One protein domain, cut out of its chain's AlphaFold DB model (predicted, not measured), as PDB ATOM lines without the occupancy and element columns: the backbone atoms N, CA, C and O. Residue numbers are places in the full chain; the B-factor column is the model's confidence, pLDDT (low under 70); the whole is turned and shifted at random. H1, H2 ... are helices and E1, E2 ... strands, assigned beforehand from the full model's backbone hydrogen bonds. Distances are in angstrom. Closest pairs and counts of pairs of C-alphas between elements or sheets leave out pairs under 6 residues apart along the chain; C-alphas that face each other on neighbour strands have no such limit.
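This is residues 6 to 119 of the 125 residues of an uncharacterized protein of Mycobacteriaceae bacterium 1482268.1 (UniProt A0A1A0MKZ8). With little regular structure, this is a small, strongly twisted antiparallel sheet, E1 E5 E4 E3 E2, and long loops; residues 70 to 112 swing out from E5 to H2, away from the sheet, and residues 90 to 95 stick out. Of 114 printed residues, 36 are in named elements, mixed class: E1 E2 H1 E3 E4 E5 H2. It is only just compact, close to loose: radius of gyration of the C-alphas 15.5 A, spans 40 by 36 by 28 A.

Look at the meander E3, residues 41 to 45, E4, 51 to 57, and E5, 64 to 69, two hairpins of antiparallel neighbours. Within hydrogen-bond range are N 43 and O 53, 2.9 A, and N 67 and O 54, 2.8 A. Edge strands are E1, residues 6 to 9 (N 8 and O 66, 2.8 A), and E2, 20 to 23 (N 21 and O 44, 2.9 A). H1, residues 25 to 28, is only just not on the sheet, with 4 pairs of C-alphas within 10 A; H2, 113 to 118, is not on it, with 0. Every O i to N i+4 pair in H2 is within range; H1 is too short for one.

Find C-alpha 6 at (81.134, -3.789, 46.144), where E1 begins; E4 runs 18.6 A, E5 16.6 A. H2 ends at C-alpha 118, (65.257, 11.570, 36.022).

The printed part has no cut; H1 to E3 and E5 to H2 are long links. Residues 105 to 119 are under pLDDT 70.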
ATOM      1  N   ALA A   6      81.552  -3.071  47.338       94.06
ATOM      2  CA  ALA A   6      81.134  -3.789  46.144       94.06
ATOM      3  C   ALA A   6      79.608  -3.756  46.024       94.06
ATOM      4  O   ALA A   6      78.906  -3.811  47.034       94.06
ATOM      5  N   GLN A   7      79.107  -3.660  44.794       93.81
ATOM      6  CA  GLN A   7      77.683  -3.537  44.493       93.81
ATOM      7  C   GLN A   7      77.191  -4.751  43.712       93.81
ATOM      8  O   GLN A   7      77.802  -5.138  42.720       93.81
ATOM      9  N   PHE A   8      76.064  -5.309  44.144       95.06
ATOM     10  CA  PHE A   8      75.434  -6.481  43.547       95.06
ATOM     11  C   PHE A   8      73.957  -6.170  43.282       95.06
ATOM     12  O   PHE A   8      73.233  -5.819  44.219       95.06
ATOM     13  N   PRO A   9      73.471  -6.278  42.034       95.44
ATOM     14  CA  PRO A   9      72.041  -6.290  41.760       95.44
ATOM     15  C   PRO A   9      71.360  -7.433  42.514       95.44
ATOM     16  O   PRO A   9      71.964  -8.481  42.733       95.44
ATOM     17  N   GLU A  10      70.083  -7.265  42.850       95.31
ATOM     18  CA  GLU A  10      69.299  -8.263  43.594       95.31
ATOM     19  C   GLU A  10      69.395  -9.683  43.013       95.31
ATOM     20  O   GLU A  10      69.575 -10.638  43.759       95.31
ATOM     21  N   GLY A  11      69.403  -9.832  41.683       95.44
ATOM     22  CA  GLY A  11      69.546 -11.137  41.025       95.44
ATOM     23  C   GLY A  11      70.898 -11.841  41.225       95.44
ATOM     24  O   GLY A  11      71.005 -13.024  40.919       95.44
ATOM     25  N   GLN A  12      71.931 -11.148  41.720       96.06
ATOM     26  CA  GLN A  12      73.226 -11.742  42.082       96.06
ATOM     27  C   GLN A  12      73.301 -12.143  43.564       96.06
ATOM     28  O   GLN A  12      74.238 -12.832  43.968       96.06
ATOM     29  N   VAL A  13      72.332 -11.729  44.386       94.94
ATOM     30  CA  VAL A  13      72.297 -12.051  45.813       94.94
ATOM     31  C   VAL A  13      71.604 -13.394  46.008       94.94
ATOM     32  O   VAL A  13      70.386 -13.503  45.919       94.94
ATOM     33  N   VAL A  14      72.391 -14.432  46.296       95.56
ATOM     34  CA  VAL A  14      71.878 -15.803  46.470       95.56
ATOM     35  C   VAL A  14      71.030 -15.936  47.738       95.56
ATOM     36  O   VAL A  14      69.965 -16.545  47.719       95.56
ATOM     37  N   SER A  15      71.503 -15.379  48.853       94.50
ATOM     38  CA  SER A  15      70.793 -15.405  50.133       94.50
ATOM     39  C   SER A  15      71.377 -14.387  51.103       94.50
ATOM     40  O   SER A  15      72.587 -14.162  51.106       94.50
ATOM     41  N   ILE A  16      70.537 -13.857  51.990       91.75
ATOM     42  CA  ILE A  16      70.959 -13.084  53.160       91.75
ATOM     43  C   ILE A  16      70.442 -13.815  54.394       91.75
ATOM     44  O   ILE A  16      69.237 -13.999  54.553       91.75
ATOM     45  N   THR A  17      71.355 -14.251  55.257       93.00
ATOM     46  CA  THR A  17      71.043 -15.028  56.461       93.00
ATOM     47  C   THR A  17      71.559 -14.331  57.711       93.00
ATOM     48  O   THR A  17      72.557 -13.613  57.656       93.00
ATOM     49  N   GLY A  18      70.927 -14.610  58.851       90.88
ATOM     50  CA  GLY A  18      71.256 -13.985  60.131       90.88
ATOM     51  C   GLY A  18      70.439 -12.720  60.398       90.88
ATOM     52  O   GLY A  18      69.839 -12.129  59.500       90.88
ATOM     53  N   GLU A  19      70.382 -12.325  61.666       92.44
ATOM     54  CA  GLU A  19      69.586 -11.177  62.094       92.44
ATOM     55  C   GLU A  19      70.305  -9.852  61.831       92.44
ATOM     56  O   GLU A  19      71.477  -9.664  62.173       92.44
ATOM     57  N   THR A  20      69.564  -8.895  61.270       94.62
ATOM     58  CA  THR A  20      70.041  -7.527  61.057       94.62
ATOM     59  C   THR A  20      69.029  -6.510  61.560       94.62
ATOM     60  O   THR A  20      67.820  -6.748  61.554       94.62
ATOM     61  N   ARG A  21      69.526  -5.349  61.989       95.06
ATOM     62  CA  ARG A  21      68.713  -4.154  62.245       95.06
ATOM     63  C   ARG A  21      68.791  -3.235  61.031       95.06
ATOM     64  O   ARG A  21      69.843  -3.145  60.403       95.06
ATOM     65  N   CYS A  22      67.685  -2.570  60.712       94.50
ATOM     66  CA  CYS A  22      67.590  -1.626  59.602       94.50
ATOM     67  C   CYS A  22      67.424  -0.206  60.138       94.50
ATOM     68  O   CYS A  22      66.626   0.013  61.049       94.50
ATOM     69  N   TYR A  23      68.147   0.737  59.547       94.06
ATOM     70  CA  TYR A  23      67.910   2.166  59.707       94.06
ATOM     71  C   TYR A  23      67.763   2.797  58.326       94.06
ATOM     72  O   TYR A  23      68.582   2.545  57.442       94.06
ATOM     73  N   ASN A  24      66.738   3.625  58.154       94.38
ATOM     74  CA  ASN A  24      66.533   4.438  56.965       94.38
ATOM     75  C   ASN A  24      66.206   5.863  57.424       94.38
ATOM     76  O   ASN A  24      65.189   6.079  58.079       94.38
ATOM     77  N   GLY A  25      67.079   6.825  57.107       87.75
ATOM     78  CA  GLY A  25      66.910   8.221  57.532       87.75
ATOM     79  C   GLY A  25      65.585   8.817  57.059       87.75
ATOM     80  O   GLY A  25      64.849   9.392  57.853       87.75
ATOM     81  N   LEU A  26      65.185   8.535  55.814       90.38
ATOM     82  CA  LEU A  26      63.925   9.036  55.260       90.38
ATOM     83  C   LEU A  26      62.708   8.588  56.081       90.38
ATOM     84  O   LEU A  26      61.779   9.365  56.272       90.38
ATOM     85  N   GLU A  27      62.714   7.352  56.575       91.12
ATOM     86  CA  GLU A  27      61.626   6.816  57.397       91.12
ATOM     87  C   GLU A  27      61.662   7.344  58.837       91.12
ATOM     88  O   GLU A  27      60.615   7.467  59.471       91.12
ATOM     89  N   VAL A  28      62.853   7.642  59.365       87.69
ATOM     90  CA  VAL A  28      63.042   8.011  60.775       87.69
ATOM     91  C   VAL A  28      62.893   9.511  61.015       87.69
ATOM     92  O   VAL A  28      62.198   9.907  61.948       87.69
ATOM     93  N   ASP A  29      63.553  10.349  60.217       87.25
ATOM     94  CA  ASP A  29      63.603  11.805  60.411       87.25
ATOM     95  C   ASP A  29      63.191  12.607  59.164       87.25
ATOM     96  O   ASP A  29      63.204  13.838  59.181       87.25
ATOM     97  N   GLY A  30      62.776  11.922  58.093       87.56
ATOM     98  CA  GLY A  30      62.385  12.551  56.832       87.56
ATOM     99  C   GLY A  30      63.566  12.975  55.956       87.56
ATOM    100  O   GLY A  30      63.346  13.546  54.887       87.56
ATOM    101  N   VAL A  31      64.812  12.696  56.361       82.31
ATOM    102  CA  VAL A  31      66.017  13.067  55.615       82.31
ATOM    103  C   VAL A  31      66.525  11.872  54.805       82.31
ATOM    104  O   VAL A  31      67.188  10.961  55.301       82.31
ATOM    105  N   GLY A  32      66.213  11.878  53.509       80.06
ATOM    106  CA  GLY A  32      66.713  10.894  52.547       80.06
ATOM    107  C   GLY A  32      68.107  11.221  52.002       80.06
ATOM    108  O   GLY A  32      68.575  12.359  52.057       80.06
ATOM    109  N   ALA A  33      68.763  10.218  51.413       81.25
ATOM    110  CA  ALA A  33      69.976  10.450  50.634       81.25
ATOM    111  C   ALA A  33      69.631  11.154  49.309       81.25
ATOM    112  O   ALA A  33      68.656  10.804  48.638       81.25
ATOM    113  N   VAL A  34      70.437  12.145  48.918       77.38
ATOM    114  CA  VAL A  34      70.239  12.889  47.665       77.38
ATOM    115  C   VAL A  34      70.262  11.928  46.475       77.38
ATOM    116  O   VAL A  34      71.140  11.074  46.376       77.38
ATOM    117  N   GLY A  35      69.279  12.057  45.582       77.06
ATOM    118  CA  GLY A  35      69.119  11.165  44.430       77.06
ATOM    119  C   GLY A  35      68.523   9.792  44.762       77.06
ATOM    120  O   GLY A  35      68.405   8.969  43.865       77.06
ATOM    121  N   MET A  36      68.110   9.540  46.010       84.19
ATOM    122  CA  MET A  36      67.513   8.272  46.446       84.19
ATOM    123  C   MET A  36      66.134   8.520  47.090       84.19
ATOM    124  O   MET A  36      66.032   8.624  48.312       84.19
ATOM    125  N   PRO A  37      65.043   8.606  46.301       82.12
ATOM    126  CA  PRO A  37      63.699   8.926  46.790       82.12
ATOM    127  C   PRO A  37      63.120   7.894  47.758       82.12
ATOM    128  O   PRO A  37      62.276   8.246  48.568       82.12
ATOM    129  N   GLY A  38      63.556   6.633  47.681       86.56
ATOM    130  CA  GLY A  38      63.183   5.588  48.642       86.56
ATOM    131  C   GLY A  38      64.090   5.529  49.876       86.56
ATOM    132  O   GLY A  38      63.953   4.624  50.695       86.56
ATOM    133  N   GLY A  39      65.052   6.449  49.993       91.12
ATOM    134  CA  GLY A  39      66.110   6.381  50.990       91.12
ATOM    135  C   GLY A  39      67.107   5.248  50.729       91.12
ATOM    136  O   GLY A  39      67.135   4.628  49.662       91.12
ATOM    137  N   ILE A  40      67.957   5.009  51.724       92.81
ATOM    138  CA  ILE A  40      68.924   3.911  51.754       92.81
ATOM    139  C   ILE A  40      68.652   3.120  53.027       92.81
ATOM    140  O   ILE A  40      68.606   3.698  54.115       92.81
ATOM    141  N   ASN A  41      68.502   1.805  52.893       95.12
ATOM    142  CA  ASN A  41      68.398   0.910  54.034       95.12
ATOM    143  C   ASN A  41      69.805   0.539  54.493       95.12
ATOM    144  O   ASN A  41      70.510  -0.203  53.812       95.12
ATOM    145  N   TYR A  42      70.217   1.036  55.653       93.81
ATOM    146  CA  TYR A  42      71.479   0.665  56.283       93.81
ATOM    147  C   TYR A  42      71.258  -0.543  57.192       93.81
ATOM    148  O   TYR A  42      70.405  -0.503  58.084       93.81
ATOM    149  N   ARG A  43      72.014  -1.623  56.972       94.31
ATOM    150  CA  ARG A  43      71.842  -2.900  57.676       94.31
ATOM    151  C   ARG A  43      73.018  -3.165  58.602       94.31
ATOM    152  O   ARG A  43      74.172  -3.221  58.174       94.31
ATOM    153  N   PHE A  44      72.700  -3.378  59.872       93.56
ATOM    154  CA  PHE A  44      73.677  -3.568  60.939       93.56
ATOM    155  C   PHE A  44      73.535  -4.945  61.572       93.56
ATOM    156  O   PHE A  44      72.423  -5.464  61.707       93.56
ATOM    157  N   CYS A  45      74.655  -5.516  62.015       91.75
ATOM    158  CA  CYS A  45      74.646  -6.706  62.854       91.75
ATOM    159  C   CYS A  45      73.866  -6.419  64.142       91.75
ATOM    160  O   CYS A  45      74.209  -5.492  64.875       91.75
ATOM    161  N   ALA A  46      72.857  -7.236  64.451       92.19
ATOM    162  CA  ALA A  46      72.049  -7.060  65.658       92.19
ATOM    163  C   ALA A  46      72.823  -7.315  66.970       92.19
ATOM    164  O   ALA A  46      72.328  -6.967  68.038       92.19
ATOM    165  N   VAL A  47      74.021  -7.905  66.890       93.44
ATOM    166  CA  VAL A  47      74.848  -8.271  68.050       93.44
ATOM    167  C   VAL A  47      75.942  -7.237  68.315       93.44
ATOM    168  O   VAL A  47      76.037  -6.718  69.421       93.44
ATOM    169  N   CYS A  48      76.770  -6.925  67.312       92.00
ATOM    170  CA  CYS A  48      77.930  -6.038  67.481       92.00
ATOM    171  C   CYS A  48      77.748  -4.632  66.888       92.00
ATOM    172  O   CYS A  48      78.620  -3.787  67.062       92.00
ATOM    173  N   GLY A  49      76.653  -4.375  66.165       90.31
ATOM    174  CA  GLY A  49      76.373  -3.070  65.561       90.31
ATOM    175  C   GLY A  49      77.198  -2.728  64.315       90.31
ATOM    176  O   GLY A  49      77.054  -1.630  63.787       90.31
ATOM    177  N   SER A  50      78.042  -3.633  63.808       88.38
ATOM    178  CA  SER A  50      78.803  -3.391  62.574       88.38
ATOM    179  C   SER A  50      77.879  -3.189  61.371       88.38
ATOM    180  O   SER A  50      76.937  -3.962  61.182       88.38
ATOM    181  N   SER A  51      78.177  -2.194  60.532       88.75
ATOM    182  CA  SER A  51      77.533  -2.019  59.225       88.75
ATOM    183  C   SER A  51      77.927  -3.174  58.307       88.75
ATOM    184  O   SER A  51      79.105  -3.324  57.986       88.75
ATOM    185  N   ILE A  52      76.959  -3.992  57.898       89.50
ATOM    186  CA  ILE A  52      77.221  -5.182  57.076       89.50
ATOM    187  C   ILE A  52      77.033  -4.844  55.598       89.50
ATOM    188  O   ILE A  52      77.923  -5.060  54.778       89.50
ATOM    189  N   TYR A  53      75.872  -4.291  55.259       93.19
ATOM    190  CA  TYR A  53      75.542  -3.878  53.903       93.19
ATOM    191  C   TYR A  53      74.511  -2.751  53.928       93.19
ATOM    192  O   TYR A  53      73.942  -2.414  54.967       93.19
ATOM    193  N   MET A  54      74.276  -2.162  52.770       94.38
ATOM    194  CA  MET A  54      73.162  -1.259  52.535       94.38
ATOM    195  C   MET A  54      72.448  -1.658  51.255       94.38
ATOM    196  O   MET A  54      73.082  -2.155  50.327       94.38
ATOM    197  N   ASP A  55      71.140  -1.463  51.204       95.75
ATOM    198  CA  ASP A  55      70.347  -1.757  50.019       95.75
ATOM    199  C   ASP A  55      69.429  -0.591  49.669       95.75
ATOM    200  O   ASP A  55      68.888   0.090  50.543       95.75
ATOM    201  N   ALA A  56      69.285  -0.327  48.375       94.25
ATOM    202  CA  ALA A  56      68.413   0.728  47.887       94.25
ATOM    203  C   ALA A  56      67.951   0.443  46.457       94.25
ATOM    204  O   ALA A  56      68.618  -0.269  45.704       94.25
ATOM    205  N   VAL A  57      66.807   1.011  46.080       92.12
ATOM    206  CA  VAL A  57      66.295   0.953  44.705       92.12
ATOM    207  C   VAL A  57      66.823   2.160  43.942       92.12
ATOM    208  O   VAL A  57      66.547   3.299  44.319       92.12
ATOM    209  N   PHE A  58      67.590   1.918  42.882       85.12
ATOM    210  CA  PHE A  58      68.179   2.987  42.079       85.12
ATOM    211  C   PHE A  58      67.107   3.583  41.156       85.12
ATOM    212  O   PHE A  58      66.533   2.841  40.356       85.12
ATOM    213  N   PRO A  59      66.829   4.901  41.203       80.19
ATOM    214  CA  PRO A  59      65.689   5.492  40.487       80.19
ATOM    215  C   PRO A  59      65.707   5.284  38.978       80.19
ATOM    216  O   PRO A  59      64.661   5.125  38.360       80.19
ATOM    217  N   HIS A  60      66.898   5.275  38.384       77.06
ATOM    218  CA  HIS A  60      67.064   5.223  36.930       77.06
ATOM    219  C   HIS A  60      66.867   3.824  36.354       77.06
ATOM    220  O   HIS A  60      66.510   3.682  35.189       77.06
ATOM    221  N   THR A  61      67.122   2.792  37.156       83.69
ATOM    222  CA  THR A  61      67.004   1.395  36.727       83.69
ATOM    223  C   THR A  61      65.785   0.712  37.336       83.69
ATOM    224  O   THR A  61      65.370  -0.334  36.845       83.69
ATOM    225  N   GLY A  62      65.227   1.260  38.422       88.19
ATOM    226  CA  GLY A  62      64.212   0.599  39.243       88.19
ATOM    227  C   GLY A  62      64.724  -0.667  39.939       88.19
ATOM    228  O   GLY A  62      63.938  -1.389  40.546       88.19
ATOM    229  N   GLN A  63      66.025  -0.960  39.853       92.06
ATOM    230  CA  GLN A  63      66.614  -2.178  40.395       92.06
ATOM    231  C   GLN A  63      67.103  -1.950  41.820       92.06
ATOM    232  O   GLN A  63      67.722  -0.926  42.125       92.06
ATOM    233  N   ARG A  64      66.861  -2.936  42.688       95.19
ATOM    234  CA  ARG A  64      67.482  -2.987  44.009       95.19
ATOM    235  C   ARG A  64      68.943  -3.406  43.872       95.19
ATOM    236  O   ARG A  64      69.260  -4.401  43.218       95.19
ATOM    237  N   VAL A  65      69.819  -2.637  44.506       95.31
ATOM    238  CA  VAL A  65      71.260  -2.883  44.562       95.31
ATOM    239  C   VAL A  65      71.673  -3.033  46.017       95.31
ATOM    240  O   VAL A  65      71.307  -2.216  46.862       95.31
ATOM    241  N   PHE A  66      72.457  -4.068  46.293       96.25
ATOM    242  CA  PHE A  66      73.076  -4.338  47.581       96.25
ATOM    243  C   PHE A  66      74.528  -3.879  47.531       96.25
ATOM    244  O   PHE A  66      75.305  -4.341  46.700       96.25
ATOM    245  N   THR A  67      74.896  -2.965  48.420       94.62
ATOM    246  CA  THR A  67      76.259  -2.459  48.561       94.62
ATOM    247  C   THR A  67      76.875  -3.008  49.840       94.62
ATOM    248  O   THR A  67      76.374  -2.757  50.936       94.62
ATOM    249  N   ILE A  68      77.967  -3.751  49.710       92.81
ATOM    250  CA  ILE A  68      78.650  -4.437  50.810       92.81
ATOM    251  C   ILE A  68      80.007  -3.771  51.018       92.81
ATOM    252  O   ILE A  68      80.757  -3.573  50.061       92.81
ATOM    253  N   ALA A  69      80.336  -3.406  52.258       88.19
ATOM    254  CA  ALA A  69      81.647  -2.844  52.576       88.19
ATOM    255  C   ALA A  69      82.746  -3.886  52.316       88.19
ATOM    256  O   ALA A  69      82.615  -5.027  52.753       88.19
ATOM    257  N   LEU A  70      83.844  -3.511  51.647       87.06
ATOM    258  CA  LEU A  70      84.866  -4.491  51.250       87.06
ATOM    259  C   LEU A  70      85.491  -5.227  52.443       87.06
ATOM    260  O   LEU A  70      85.756  -6.420  52.358       87.06
ATOM    261  N   GLY A  71      85.655  -4.544  53.580       79.81
ATOM    262  CA  GLY A  71      86.174  -5.152  54.810       79.81
ATOM    263  C   GLY A  71      85.260  -6.211  55.442       79.81
ATOM    264  O   GLY A  71      85.675  -6.858  56.396       79.81
ATOM    265  N   ALA A  72      84.031  -6.385  54.944       83.00
ATOM    266  CA  ALA A  72      83.127  -7.448  55.378       83.00
ATOM    267  C   ALA A  72      83.332  -8.764  54.603       83.00
ATOM    268  O   ALA A  72      82.810  -9.798  55.023       83.00
ATOM    269  N   PHE A  73      84.073  -8.752  53.490       86.56
ATOM    270  CA  PHE A  73      84.415  -9.978  52.774       86.56
ATOM    271  C   PHE A  73      85.580 -10.696  53.447       86.56
ATOM    272  O   PHE A  73      86.540 -10.085  53.909       86.56
ATOM    273  N   VAL A  74      85.512 -12.025  53.433       86.56
ATOM    274  CA  VAL A  74      86.612 -12.907  53.852       86.56
ATOM    275  C   VAL A  74      87.590 -13.211  52.707       86.56
ATOM    276  O   VAL A  74      88.496 -14.024  52.869       86.56
ATOM    277  N   ASP A  75      87.404 -12.582  51.543       88.25
ATOM    278  CA  ASP A  75      88.243 -12.775  50.362       88.25
ATOM    279  C   ASP A  75      89.442 -11.816  50.379       88.25
ATOM    280  O   ASP A  75      89.308 -10.609  50.174       88.25
ATOM    281  N   ALA A  76      90.629 -12.373  50.619       85.94
ATOM    282  CA  ALA A  76      91.877 -11.619  50.691       85.94
ATOM    283  C   ALA A  76      92.332 -11.040  49.339       85.94
ATOM    284  O   ALA A  76      93.172 -10.141  49.321       85.94
ATOM    285  N   VAL A  77      91.812 -11.551  48.218       88.50
ATOM    286  CA  VAL A  77      92.184 -11.130  46.858       88.50
ATOM    287  C   VAL A  77      91.015 -10.485  46.119       88.50
ATOM    288  O   VAL A  77      90.985 -10.477  44.886       88.50
ATOM    289  N   PHE A  78      90.061  -9.921  46.866       90.00
ATOM    290  CA  PHE A  78      88.908  -9.247  46.284       90.00
ATOM    291  C   PHE A  78      89.354  -8.167  45.271       90.00
ATOM    292  O   PHE A  78      90.302  -7.425  45.553       90.00
ATOM    293  N   PRO A  79      88.701  -8.059  44.095       90.81
ATOM    294  CA  PRO A  79      89.136  -7.153  43.036       90.81
ATOM    295  C   PRO A  79      89.266  -5.687  43.482       90.81
ATOM    296  O   PRO A  79      88.494  -5.224  44.329       90.81
ATOM    297  N   PRO A  80      90.202  -4.922  42.886       90.69
ATOM    298  CA  PRO A  80      90.337  -3.502  43.178       90.69
ATOM    299  C   PRO A  80      89.092  -2.720  42.723       90.69
ATOM    300  O   PRO A  80      88.406  -3.137  41.784       90.69
ATOM    301  N   PRO A  81      88.806  -1.554  43.333       92.31
ATOM    302  CA  PRO A  81      87.688  -0.717  42.917       92.31
ATOM    303  C   PRO A  81      87.809  -0.273  41.457       92.31
ATOM    304  O   PRO A  81      88.853   0.207  41.022       92.31
ATOM    305  N   THR A  82      86.710  -0.379  40.716       94.69
ATOM    306  CA  THR A  82      86.615   0.072  39.316       94.69
ATOM    307  C   THR A  82      86.066   1.490  39.187       94.69
ATOM    308  O   THR A  82      86.060   2.054  38.095       94.69
ATOM    309  N   THR A  83      85.574   2.057  40.288       91.38
ATOM    310  CA  THR A  83      84.784   3.284  40.299       91.38
ATOM    311  C   THR A  83      85.060   4.089  41.563       91.38
ATOM    312  O   THR A  83      85.154   3.522  42.650       91.38
ATOM    313  N   GLU A  84      85.122   5.413  41.438       89.69
ATOM    314  CA  GLU A  84      85.143   6.358  42.556       89.69
ATOM    315  C   GLU A  84      83.965   7.327  42.425       89.69
ATOM    316  O   GLU A  84      83.676   7.804  41.332       89.69
ATOM    317  N   PHE A  85      83.305   7.662  43.528       86.81
ATOM    318  CA  PHE A  85      82.290   8.714  43.571       86.81
ATOM    319  C   PHE A  85      82.551   9.627  44.770       86.81
ATOM    320  O   PHE A  85      83.354   9.311  45.650       86.81
ATOM    321  N   SER A  86      81.916  10.794  44.765       83.25
ATOM    322  CA  SER A  86      82.138  11.852  45.754       83.25
ATOM    323  C   SER A  86      83.585  12.342  45.866       83.25
ATOM    324  O   SER A  86      84.079  12.713  46.933       83.25
ATOM    325  N   THR A  87      84.289  12.358  44.730       85.88
ATOM    326  CA  THR A  87      85.713  12.707  44.654       85.88
ATOM    327  C   THR A  87      85.981  14.182  44.957       85.88
ATOM    328  O   THR A  87      87.079  14.512  45.397       85.88
ATOM    329  N   LYS A  88      84.974  15.059  44.835       84.38
ATOM    330  CA  LYS A  88      85.049  16.473  45.246       84.38
ATOM    331  C   LYS A  88      85.280  16.640  46.749       84.38
ATOM    332  O   LYS A  88      85.958  17.577  47.160       84.38
ATOM    333  N   PHE A  89      84.752  15.726  47.564       85.06
ATOM    334  CA  PHE A  89      84.946  15.717  49.018       85.06
ATOM    335  C   PHE A  89      86.138  14.862  49.455       85.06
ATOM    336  O   PHE A  89      86.321  14.599  50.647       85.06
ATOM    337  N   ARG A  90      86.959  14.399  48.508       87.75
ATOM    338  CA  ARG A  90      88.144  13.609  48.816       87.75
ATOM    339  C   ARG A  90      89.123  14.434  49.638       87.75
ATOM    340  O   ARG A  90      89.477  15.557  49.283       87.75
ATOM    341  N   HIS A  91      89.616  13.838  50.718       89.94
ATOM    342  CA  HIS A  91      90.684  14.464  51.481       89.94
ATOM    343  C   HIS A  91      91.978  14.521  50.645       89.94
ATOM    344  O   HIS A  91      92.320  13.520  50.016       89.94
ATOM    345  N   PRO A  92      92.751  15.623  50.695       90.50
ATOM    346  CA  PRO A  92      93.923  15.813  49.831       90.50
ATOM    347  C   PRO A  92      95.014  14.734  49.922       90.50
ATOM    348  O   PRO A  92      95.799  14.579  48.996       90.50
ATOM    349  N   TRP A  93      95.081  13.996  51.033       93.31
ATOM    350  CA  TRP A  93      96.068  12.934  51.263       93.31
ATOM    351  C   TRP A  93      95.647  11.561  50.718       93.31
ATOM    352  O   TRP A  93      96.447  10.628  50.749       93.31
ATOM    353  N   VAL A  94      94.416  11.417  50.220       90.94
ATOM    354  CA  VAL A  94      93.955  10.191  49.559       90.94
ATOM    355  C   VAL A  94      94.177  10.340  48.052       90.94
ATOM    356  O   VAL A  94      93.571  11.222  47.440       90.94
ATOM    357  N   PRO A  95      95.036   9.520  47.423       92.06
ATOM    358  CA  PRO A  95      95.237   9.584  45.982       92.06
ATOM    359  C   PRO A  95      94.036   8.993  45.220       92.06
ATOM    360  O   PRO A  95      93.286   8.193  45.783       92.06
ATOM    361  N   PRO A  96      93.842   9.349  43.935       91.00
ATOM    362  CA  PRO A  96      92.928   8.624  43.054       91.00
ATOM    363  C   PRO A  96      93.295   7.149  42.928       91.00
ATOM    364  O   PRO A  96      94.477   6.811  42.844       91.00
ATOM    365  N   ILE A  97      92.281   6.288  42.857       91.31
ATOM    366  CA  ILE A  97      92.474   4.861  42.598       91.31
ATOM    367  C   ILE A  97      92.871   4.663  41.125       91.31
ATOM    368  O   ILE A  97      92.107   5.033  40.228       91.31
ATOM    369  N   PRO A  98      94.048   4.074  40.838       92.81
ATOM    370  CA  PRO A  98      94.487   3.846  39.467       92.81
ATOM    371  C   PRO A  98      93.496   2.987  38.675       92.81
ATOM    372  O   PRO A  98      93.107   1.909  39.116       92.81
ATOM    373  N   GLY A  99      93.110   3.460  37.490       92.06
ATOM    374  CA  GLY A  99      92.199   2.745  36.590       92.06
ATOM    375  C   GLY A  99      90.716   2.814  36.971       92.06
ATOM    376  O   GLY A  99      89.887   2.353  36.190       92.06
ATOM    377  N   ALA A 100      90.364   3.411  38.113       92.94
ATOM    378  CA  ALA A 100      88.974   3.599  38.495       92.94
ATOM    379  C   ALA A 100      88.344   4.785  37.750       92.94
ATOM    380  O   ALA A 100      88.944   5.853  37.604       92.94
ATOM    381  N   VAL A 101      87.104   4.610  37.299       92.81
ATOM    382  CA  VAL A 101      86.320   5.680  36.677       92.81
ATOM    383  C   VAL A 101      85.758   6.586  37.767       92.81
ATOM    384  O   VAL A 101      85.056   6.122  38.663       92.81
ATOM    385  N   GLN A 102      86.020   7.888  37.678       88.00
ATOM    386  CA  GLN A 102      85.387   8.860  38.564       88.00
ATOM    387  C   GLN A 102      83.992   9.192  38.048       88.00
ATOM    388  O   GLN A 102      83.832   9.771  36.972       88.00
ATOM    389  N   ILE A 103      82.984   8.794  38.815       81.12
ATOM    390  CA  ILE A 103      81.595   9.141  38.561       81.12
ATOM    391  C   ILE A 103      81.292  10.458  39.259       81.12
ATOM    392  O   ILE A 103      81.788  10.761  40.346       81.12
ATOM    393  N   TYR A 104      80.460  11.228  38.576       70.56
ATOM    394  CA  TYR A 104      79.915  12.489  39.026       70.56
ATOM    395  C   TYR A 104      79.320  12.413  40.451       70.56
ATOM    396  O   TYR A 104      78.687  11.422  40.824       70.56
ATOM    397  N   ASP A 105      79.529  13.468  41.242       69.06
ATOM    398  CA  ASP A 105      79.148  13.507  42.649       69.06
ATOM    399  C   ASP A 105      77.719  14.042  42.832       69.06
ATOM    400  O   ASP A 105      77.456  15.218  42.552       69.06
ATOM    401  N   PRO A 106      76.784  13.242  43.373       63.34
ATOM    402  CA  PRO A 106      75.405  13.681  43.583       63.34
ATOM    403  C   PRO A 106      75.262  14.937  44.447       63.34
ATOM    404  O   PRO A 106      74.222  15.586  44.386       63.34
ATOM    405  N   LEU A 107      76.290  15.319  45.206       64.88
ATOM    406  CA  LEU A 107      76.286  16.500  46.062       64.88
ATOM    407  C   LEU A 107      77.091  17.685  45.506       64.88
ATOM    408  O   LEU A 107      77.157  18.723  46.166       64.88
ATOM    409  N   ASP A 108      77.715  17.591  44.324       64.12
ATOM    410  CA  ASP A 108      78.532  18.707  43.828       64.12
ATOM    411  C   ASP A 108      77.733  19.902  43.269       64.12
ATOM    412  O   ASP A 108      78.327  20.958  43.022       64.12
ATOM    413  N   GLY A 109      76.404  19.770  43.203       56.22
ATOM    414  CA  GLY A 109      75.450  20.796  42.779       56.22
ATOM    415  C   GLY A 109      74.966  20.645  41.336       56.22
ATOM    416  O   GLY A 109      73.971  21.265  40.970       56.22
ATOM    417  N   SER A 110      75.601  19.799  40.527       55.19
ATOM    418  CA  SER A 110      75.148  19.476  39.171       55.19
ATOM    419  C   SER A 110      74.056  18.386  39.099       55.19
ATOM    420  O   SER A 110      73.526  18.150  38.012       55.19
ATOM    421  N   LEU A 111      73.687  17.747  40.215       52.88
ATOM    422  CA  LEU A 111      72.475  16.936  40.336       52.88
ATOM    423  C   LEU A 111      71.467  17.677  41.227       52.88
ATOM    424  O   LEU A 111      71.548  17.658  42.452       52.88
ATOM    425  N   THR A 112      70.491  18.344  40.611       55.34
ATOM    426  CA  THR A 112      69.258  18.751  41.300       55.34
ATOM    427  C   THR A 112      68.481  17.509  41.747       55.34
ATOM    428  O   THR A 112      68.580  16.463  41.103       55.34
ATOM    429  N   VAL A 113      67.652  17.621  42.794       52.22
ATOM    430  CA  VAL A 113      66.734  16.543  43.225       52.22
ATOM    431  C   VAL A 113      65.943  15.989  42.031       52.22
ATOM    432  O   VAL A 113      65.815  14.781  41.881       52.22
ATOM    433  N   GLU A 114      65.504  16.860  41.120       53.62
ATOM    434  CA  GLU A 114      64.796  16.481  39.893       53.62
ATOM    435  C   GLU A 114      65.671  15.712  38.886       53.62
ATOM    436  O   GLU A 114      65.209  14.748  38.277       53.62
ATOM    437  N   SER A 115      66.939  16.091  38.708       55.06
ATOM    438  CA  SER A 115      67.870  15.389  37.806       55.06
ATOM    439  C   SER A 115      68.375  14.058  38.381       55.06
ATOM    440  O   SER A 115      68.485  13.078  37.642       55.06
ATOM    441  N   GLY A 116      68.560  13.979  39.704       51.97
ATOM    442  CA  GLY A 116      68.837  12.738  40.429       51.97
ATOM    443  C   GLY A 116      67.655  11.764  40.425       51.97
ATOM    444  O   GLY A 116      67.844  10.571  40.625       51.97
ATOM    445  N   LEU A 117      66.439  12.240  40.135       47.75
ATOM    446  CA  LEU A 117      65.264  11.402  39.888       47.75
ATOM    447  C   LEU A 117      65.153  10.951  38.423       47.75
ATOM    448  O   LEU A 117      64.748   9.820  38.164       47.75
ATOM    449  N   LYS A 118      65.515  11.808  37.456       46.34
ATOM    450  CA  LYS A 118      65.257  11.570  36.022       46.34
ATOM    451  C   LYS A 118      66.302  10.744  35.275       46.34
ATOM    452  O   LYS A 118      65.952  10.181  34.246       46.34
ATOM    453  N   GLY A 119      67.531  10.626  35.767       45.38
ATOM    454  CA  GLY A 119      68.533   9.749  35.149       45.38
ATOM    455  C   GLY A 119      68.997  10.270  33.810       45.38
ATOM    456  O   GLY A 119      68.498   9.894  32.757       45.38
TER     457      GLY A 119